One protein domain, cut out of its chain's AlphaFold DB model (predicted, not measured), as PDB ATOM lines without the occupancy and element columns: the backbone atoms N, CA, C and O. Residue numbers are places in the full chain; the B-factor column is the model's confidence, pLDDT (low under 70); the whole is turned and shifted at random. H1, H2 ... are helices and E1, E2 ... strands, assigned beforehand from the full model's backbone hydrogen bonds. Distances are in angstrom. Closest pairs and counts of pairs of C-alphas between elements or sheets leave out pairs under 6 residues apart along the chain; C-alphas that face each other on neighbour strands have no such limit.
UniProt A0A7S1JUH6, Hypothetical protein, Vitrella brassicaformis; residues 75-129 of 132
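Overview. This is residues 75 to 129 of the 132 residues of the protein "Hypothetical protein" of Vitrella brassicaformis (UniProt A0A7S1JUH6). The model is a loose, elongated open loop of chain: the parallel strand pair E1 and E4 makes one long side, helix H1 runs back along the other, and the small hairpin E2 and E3 joins the two sides at one end. The long link of residues 92 to 103 bulges beyond that hairpin, and contacts between H1 and the E1 and E4 pair are few. The printed part has 55 residues with one named helix and four named strands, in the order E1, E2, E3, H1, E4. The class is mixed, helices and strands, with under half of the residues in named elements. The radius of gyration of the C-alphas is 13.2 A, and the spans are 38 by 21 by 14 A.

Arrangement. E1, residues 79 to 82, and E4, residues 125 to 128, are parallel neighbours at 27 degrees; N 80 and O 125 are within hydrogen-bond range at 2.9 A. E2, residues 89 to 91, is apart from E1 and forms an antiparallel hairpin with E3, residues 104 to 106, with N 105 and O 90 at 3.0 A. In H1, residues 109 to 121, 8 of 9 O i to N i+4 pairs are within hydrogen-bond range. The closest C-alphas of H1 and E1 are those of His 119 and Phe 80, 7.3 A; of H1 and E4, those of His 119 and Lys 125, 7.9 A. H1 is apart from E2.

Along the chain. E1 begins at C-alpha 79 (41.663, 25.781, 17.537) and is 9.5 A long. E2 and E3 measure 7.1 A and 7.0 A. H1 begins at C-alpha 109 (36.522, 43.671, 26.376) and is 18.5 A long. E4, 10.2 A long, ends at C-alpha 128 (33.322, 28.454, 22.389).

Size, cuts and confidence. The two C-alphas farthest apart, those of Asp 77 and Met 99, are 38.4 A apart. The printed part has no cut. The link from E2 to E3 is long, 12 residues. No printed residue is under 70 in pLDDT.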
ATOM      1  N   GLY A  75      37.890  25.382   7.632       89.38
ATOM      2  CA  GLY A  75      38.524  24.719   8.776       89.38
ATOM      3  C   GLY A  75      39.880  25.342   9.133       89.38
ATOM      4  O   GLY A  75      40.433  26.128   8.369       89.38
ATOM      5  N   SER A  76      40.414  24.976  10.295       93.31
ATOM      6  CA  SER A  76      41.810  25.227  10.657       93.31
ATOM      7  C   SER A  76      42.343  24.044  11.451       93.31
ATOM      8  O   SER A  76      41.611  23.469  12.257       93.31
ATOM      9  N   ASP A  77      43.624  23.739  11.260       95.62
ATOM     10  CA  ASP A  77      44.376  22.748  12.037       95.62
ATOM     11  C   ASP A  77      44.639  23.212  13.481       95.62
ATOM     12  O   ASP A  77      45.109  22.439  14.316       95.62
ATOM     13  N   LYS A  78      44.363  24.489  13.792       95.75
ATOM     14  CA  LYS A  78      44.535  25.085  15.121       95.75
ATOM     15  C   LYS A  78      43.224  25.673  15.622       95.75
ATOM     16  O   LYS A  78      42.614  26.522  14.972       95.75
ATOM     17  N   VAL A  79      42.839  25.270  16.827       93.94
ATOM     18  CA  VAL A  79      41.663  25.781  17.537       93.94
ATOM     19  C   VAL A  79      42.112  26.602  18.738       93.94
ATOM     20  O   VAL A  79      43.014  26.196  19.467       93.94
ATOM     21  N   PHE A  80      41.485  27.758  18.942       93.44
ATOM     22  CA  PHE A  80      41.565  28.502  20.195       93.44
ATOM     23  C   PHE A  80      40.214  28.351  20.893       93.44
ATOM     24  O   PHE A  80      39.230  28.983  20.500       93.44
ATOM     25  N   GLY A  81      40.174  27.418  21.844       92.12
ATOM     26  CA  GLY A  81      39.004  27.119  22.660       92.12
ATOM     27  C   GLY A  81      38.894  28.096  23.824       92.12
ATOM     28  O   GLY A  81      39.899  28.378  24.475       92.12
ATOM     29  N   LEU A  82      37.690  28.601  24.076       90.62
ATOM     30  CA  LEU A  82      37.368  29.440  25.229       90.62
ATOM     31  C   LEU A  82      36.083  28.940  25.887       90.62
ATOM     32  O   LEU A  82      35.169  28.501  25.191       90.62
ATOM     33  N   ASP A  83      36.022  29.053  27.209       92.38
ATOM     34  CA  ASP A  83      34.767  28.970  27.953       92.38
ATOM     35  C   ASP A  83      33.987  30.293  27.830       92.38
ATOM     36  O   ASP A  83      34.555  31.338  27.480       92.38
ATOM     37  N   LEU A  84      32.680  30.244  28.077       91.25
ATOM     38  CA  LEU A  84      31.776  31.384  27.943       91.25
ATOM     39  C   LEU A  84      31.608  32.131  29.271       91.25
ATOM     40  O   LEU A  84      31.991  33.303  29.374       91.25
ATOM     41  N   ASP A  85      31.036  31.453  30.266       90.06
ATOM     42  CA  ASP A  85      30.653  32.040  31.550       90.06
ATOM     43  C   ASP A  85      31.897  32.299  32.414       90.06
ATOM     44  O   ASP A  85      32.847  31.520  32.411       90.06
ATOM     45  N   ASP A  86      31.938  33.453  33.082       89.81
ATOM     46  CA  ASP A  86      33.057  33.970  33.889       89.81
ATOM     47  C   ASP A  86      34.440  34.033  33.189       89.81
ATOM     48  O   ASP A  86      35.427  34.481  33.778       89.81
ATOM     49  N   THR A  87      34.504  33.702  31.894       90.94
ATOM     50  CA  THR A  87      35.693  33.790  31.032       90.94
ATOM     51  C   THR A  87      35.538  34.882  29.972       90.94
ATOM     52  O   THR A  87      36.367  35.792  29.882       90.94
ATOM     53  N   LEU A  88      34.473  34.822  29.166       92.12
ATOM     54  CA  LEU A  88      34.180  35.796  28.108       92.12
ATOM     55  C   LEU A  88      33.068  36.766  28.503       92.12
ATOM     56  O   LEU A  88      33.158  37.956  28.182       92.12
ATOM     57  N   ILE A  89      32.041  36.276  29.193       94.00
ATOM     58  CA  ILE A  89      30.919  37.075  29.683       94.00
ATOM     59  C   ILE A  89      30.673  36.837  31.169       94.00
ATOM     60  O   ILE A  89      31.009  35.795  31.714       94.00
ATOM     61  N   ALA A  90      30.063  37.822  31.813       95.50
ATOM     62  CA  ALA A  90      29.536  37.708  33.168       95.50
ATOM     63  C   ALA A  90      28.232  38.510  33.282       95.50
ATOM     64  O   ALA A  90      27.981  39.374  32.425       95.50
ATOM     65  N   PRO A  91      27.433  38.306  34.346       97.25
ATOM     66  CA  PRO A  91      26.249  39.108  34.594       97.25
ATOM     67  C   PRO A  91      26.557  40.608  34.606       97.25
ATOM     68  O   PRO A  91      27.481  41.082  35.288       97.25
ATOM     69  N   LYS A  92      25.807  41.394  33.827       96.88
ATOM     70  CA  LYS A  92      26.030  42.846  33.732       96.88
ATOM     71  C   LYS A  92      25.818  43.501  35.096       96.88
ATOM     72  O   LYS A  92      26.676  44.284  35.514       96.88
ATOM     73  N   SER A  93      24.755  43.090  35.782       96.44
ATOM     74  CA  SER A  93      24.352  43.415  37.153       96.44
ATOM     75  C   SER A  93      25.427  43.192  38.218       96.44
ATOM     76  O   SER A  93      25.452  43.922  39.204       96.44
ATOM     77  N   GLY A  94      26.334  42.230  38.014       95.44
ATOM     78  CA  GLY A  94      27.303  41.803  39.029       95.44
ATOM     79  C   GLY A  94      26.768  40.764  40.021       95.44
ATOM     80  O   GLY A  94      27.459  40.449  40.985       95.44
ATOM     81  N   ASN A  95      25.571  40.221  39.785       96.31
ATOM     82  CA  ASN A  95      25.063  39.054  40.505       96.31
ATOM     83  C   ASN A  95      25.837  37.779  40.113       96.31
ATOM     84  O   ASN A  95      26.444  37.721  39.049       96.31
ATOM     85  N   THR A  96      25.747  36.726  40.932       95.06
ATOM     86  CA  THR A  96      26.264  35.381  40.596       95.06
ATOM     87  C   THR A  96      25.512  34.732  39.430       95.06
ATOM     88  O   THR A  96      26.085  33.939  38.694       95.06
ATOM     89  N   PHE A  97      24.234  35.073  39.247       95.25
ATOM     90  CA  PHE A  97      23.391  34.554  38.171       95.25
ATOM     91  C   PHE A  97      22.751  35.714  37.390       95.25
ATOM     92  O   PHE A  97      22.385  36.721  38.009       95.25
ATOM     93  N   PRO A  98      22.602  35.594  36.058       96.19
ATOM     94  CA  PRO A  98      21.964  36.610  35.224       96.19
ATOM     95  C   PRO A  98      20.473  36.738  35.566       96.19
ATOM     96  O   PRO A  98      19.789  35.738  35.782       96.19
ATOM     97  N   MET A  99      19.954  37.966  35.589       96.69
ATOM     98  CA  MET A  99      18.529  38.212  35.858       96.69
ATOM     99  C   MET A  99      17.631  37.988  34.633       96.69
ATOM    100  O   MET A  99      16.482  37.581  34.788       96.69
ATOM    101  N   ASP A 100      18.139  38.247  33.426       96.88
ATOM    102  CA  ASP A 100      17.423  38.041  32.164       96.88
ATOM    103  C   ASP A 100      18.391  37.852  30.975       96.88
ATOM    104  O   ASP A 100      19.614  37.858  31.130       96.88
ATOM    105  N   THR A 101      17.853  37.674  29.764       96.38
ATOM    106  CA  THR A 101      18.627  37.435  28.530       96.38
ATOM    107  C   THR A 101      19.506  38.609  28.076       96.38
ATOM    108  O   THR A 101      20.321  38.440  27.172       96.38
ATOM    109  N   ASN A 102      19.371  39.785  28.690       97.00
ATOM    110  CA  ASN A 102      20.134  41.005  28.425       97.00
ATOM    111  C   ASN A 102      21.113  41.342  29.565       97.00
ATOM    112  O   ASN A 102      21.897  42.288  29.433       97.00
ATOM    113  N   ASP A 103      21.092  40.595  30.675       97.06
ATOM    114  CA  ASP A 103      21.963  40.811  31.834       97.06
ATOM    115  C   ASP A 103      23.378  40.258  31.605       97.06
ATOM    116  O   ASP A 103      23.908  39.516  32.422       97.06
ATOM    117  N   TRP A 104      24.021  40.630  30.497       96.25
ATOM    118  CA  TRP A 104      25.351  40.146  30.119       96.25
ATOM    119  C   TRP A 104      26.285  41.291  29.722       96.25
ATOM    120  O   TRP A 104      25.882  42.274  29.093       96.25
ATOM    121  N   LYS A 105      27.565  41.165  30.075       94.94
ATOM    122  CA  LYS A 105      28.652  42.051  29.629       94.94
ATOM    123  C   LYS A 105      29.865  41.222  29.224       94.94
ATOM    124  O   LYS A 105      30.136  40.197  29.839       94.94
ATOM    125  N   LEU A 106      30.631  41.705  28.245       93.62
ATOM    126  CA  LEU A 106      31.953  41.150  27.948       93.62
ATOM    127  C   LEU A 106      32.920  41.451  29.095       93.62
ATOM    128  O   LEU A 106      33.127  42.617  29.449       93.62
ATOM    129  N   LEU A 107      33.567  40.412  29.612       91.62
ATOM    130  CA  LEU A 107      34.728  40.550  30.480       91.62
ATOM    131  C   LEU A 107      35.914  41.094  29.674       91.62
ATOM    132  O   LEU A 107      36.100  40.763  28.503       91.62
ATOM    133  N   HIS A 108      36.690  41.983  30.301       90.19
ATOM    134  CA  HIS A 108      37.941  42.556  29.780       90.19
ATOM    135  C   HIS A 108      37.928  42.903  28.274       90.19
ATOM    136  O   HIS A 108      38.872  42.584  27.550       90.19
ATOM    137  N   ALA A 109      36.865  43.566  27.799       89.12
ATOM    138  CA  ALA A 109      36.522  43.671  26.376       89.12
ATOM    139  C   ALA A 109      37.692  44.029  25.431       89.12
ATOM    140  O   ALA A 109      37.804  43.448  24.351       89.12
ATOM    141  N   ASP A 110      38.588  44.943  25.810       92.19
ATOM    142  CA  ASP A 110      39.729  45.329  24.967       92.19
ATOM    143  C   ASP A 110      40.887  44.318  24.988       92.19
ATOM    144  O   ASP A 110      41.547  44.115  23.963       92.19
ATOM    145  N   ALA A 111      41.093  43.613  26.104       89.12
ATOM    146  CA  ALA A 111      42.014  42.481  26.163       89.12
ATOM    147  C   ALA A 111      41.492  41.322  25.301       89.12
ATOM    148  O   ALA A 111      42.237  40.819  24.459       89.12
ATOM    149  N   CYS A 112      40.204  40.984  25.417       89.56
ATOM    150  CA  CYS A 112      39.547  39.965  24.599       89.56
ATOM    151  C   CYS A 112      39.656  40.298  23.101       89.56
ATOM    152  O   CYS A 112      40.191  39.501  22.332       89.56
ATOM    153  N   LYS A 113      39.297  41.521  22.675       90.56
ATOM    154  CA  LYS A 113      39.487  41.981  21.281       90.56
ATOM    155  C   LYS A 113      40.935  41.823  20.801       90.56
ATOM    156  O   LYS A 113      41.150  41.431  19.653       90.56
ATOM    157  N   ARG A 114      41.930  42.146  21.638       94.06
ATOM    158  CA  ARG A 114      43.360  42.039  21.296       94.06
ATOM    159  C   ARG A 114      43.801  40.582  21.133       94.06
ATOM    160  O   ARG A 114      44.402  40.257  20.111       94.06
ATOM    161  N   VAL A 115      43.470  39.721  22.097       93.00
ATOM    162  CA  VAL A 115      43.804  38.287  22.081       93.00
ATOM    163  C   VAL A 115      43.139  37.590  20.894       93.00
ATOM    164  O   VAL A 115      43.821  36.880  20.152       93.00
ATOM    165  N   LEU A 116      41.857  37.861  20.638       92.12
ATOM    166  CA  LEU A 116      41.130  37.290  19.502       92.12
ATOM    167  C   LEU A 116      41.740  37.750  18.157       92.12
ATOM    168  O   LEU A 116      42.080  36.934  17.301       92.12
ATOM    169  N   LYS A 117      42.004  39.052  17.974       94.12
ATOM    170  CA  LYS A 117      42.667  39.563  16.753       94.12
ATOM    171  C   LYS A 117      44.086  39.018  16.545       94.12
ATOM    172  O   LYS A 117      44.577  39.012  15.416       94.12
ATOM    173  N   GLN A 118      44.781  38.614  17.605       96.50
ATOM    174  CA  GLN A 118      46.095  37.980  17.504       96.50
ATOM    175  C   GLN A 118      45.974  36.522  17.041       96.50
ATOM    176  O   GLN A 118      46.642  36.139  16.085       96.50
ATOM    177  N   HIS A 119      45.081  35.737  17.645       95.62
ATOM    178  CA  HIS A 119      44.931  34.318  17.313       95.62
ATOM    179  C   HIS A 119      44.349  34.088  15.908       95.62
ATOM    180  O   HIS A 119      44.864  33.227  15.195       95.62
ATOM    181  N   LEU A 120      43.404  34.919  15.439       92.50
ATOM    182  CA  LEU A 120      42.923  34.864  14.045       92.50
ATOM    183  C   LEU A 120      44.050  35.068  13.026       92.50
ATOM    184  O   LEU A 120      44.167  34.311  12.068       92.50
ATOM    185  N   ARG A 121      44.910  36.073  13.243       94.94
ATOM    186  CA  ARG A 121      46.057  36.345  12.355       94.94
ATOM    187  C   ARG A 121      47.094  35.222  12.374       94.94
ATOM    188  O   ARG A 121      47.782  35.026  11.382       94.94
ATOM    189  N   ASN A 122      47.155  34.464  13.466       95.88
ATOM    190  CA  ASN A 122      48.005  33.284  13.613       95.88
ATOM    191  C   ASN A 122      47.336  31.989  13.095       95.88
ATOM    192  O   ASN A 122      47.862  30.898  13.323       95.88
ATOM    193  N   GLY A 123      46.187  32.096  12.418       94.12
ATOM    194  CA  GLY A 123      45.488  30.984  11.770       94.12
ATOM    195  C   GLY A 123      44.593  30.144  12.685       94.12
ATOM    196  O   GLY A 123      44.112  29.105  12.246       94.12
ATOM    197  N   PHE A 124      44.349  30.545  13.935       95.44
ATOM    198  CA  PHE A 124      43.457  29.800  14.829       95.44
ATOM    199  C   PHE A 124      41.984  30.029  14.464       95.44
ATOM    200  O   PHE A 124      41.563  31.165  14.243       95.44
ATOM    201  N   LYS A 125      41.182  28.960  14.487       92.31
ATOM    202  CA  LYS A 125      39.716  29.037  14.483       92.31
ATOM    203  C   LYS A 125      39.202  29.112  15.921       92.31
ATOM    204  O   LYS A 125      39.652  28.345  16.769       92.31
ATOM    205  N   PHE A 126      38.265  30.016  16.200       89.44
ATOM    206  CA  PHE A 126      37.619  30.068  17.513       89.44
ATOM    207  C   PHE A 126      36.545  29.009  17.654       89.44
ATOM    208  O   PHE A 126      35.781  28.761  16.720       89.44
ATOM    209  N   ILE A 127      36.496  28.426  18.847       86.69
ATOM    210  CA  ILE A 127      35.396  27.597  19.318       86.69
ATOM    211  C   ILE A 127      35.109  28.031  20.756       86.69
ATOM    212  O   ILE A 127      36.018  28.111  21.580       86.69
ATOM    213  N   GLU A 128      33.850  28.334  21.033       84.25
ATOM    214  CA  GLU A 128      33.322  28.454  22.389       84.25
ATOM    215  C   GLU A 128      32.889  27.053  22.844       84.25
ATOM    216  O   GLU A 128      32.277  26.319  22.062       84.25
ATOM    217  N   VAL A 129      33.243  26.654  24.066       81.12
ATOM    218  CA  VAL A 129      32.884  25.349  24.636       81.12
ATOM    219  C   VAL A 129      32.382  25.557  26.056       81.12
ATOM    220  O   VAL A 129      33.128  26.050  26.894       81.12
TER     221      VAL A 129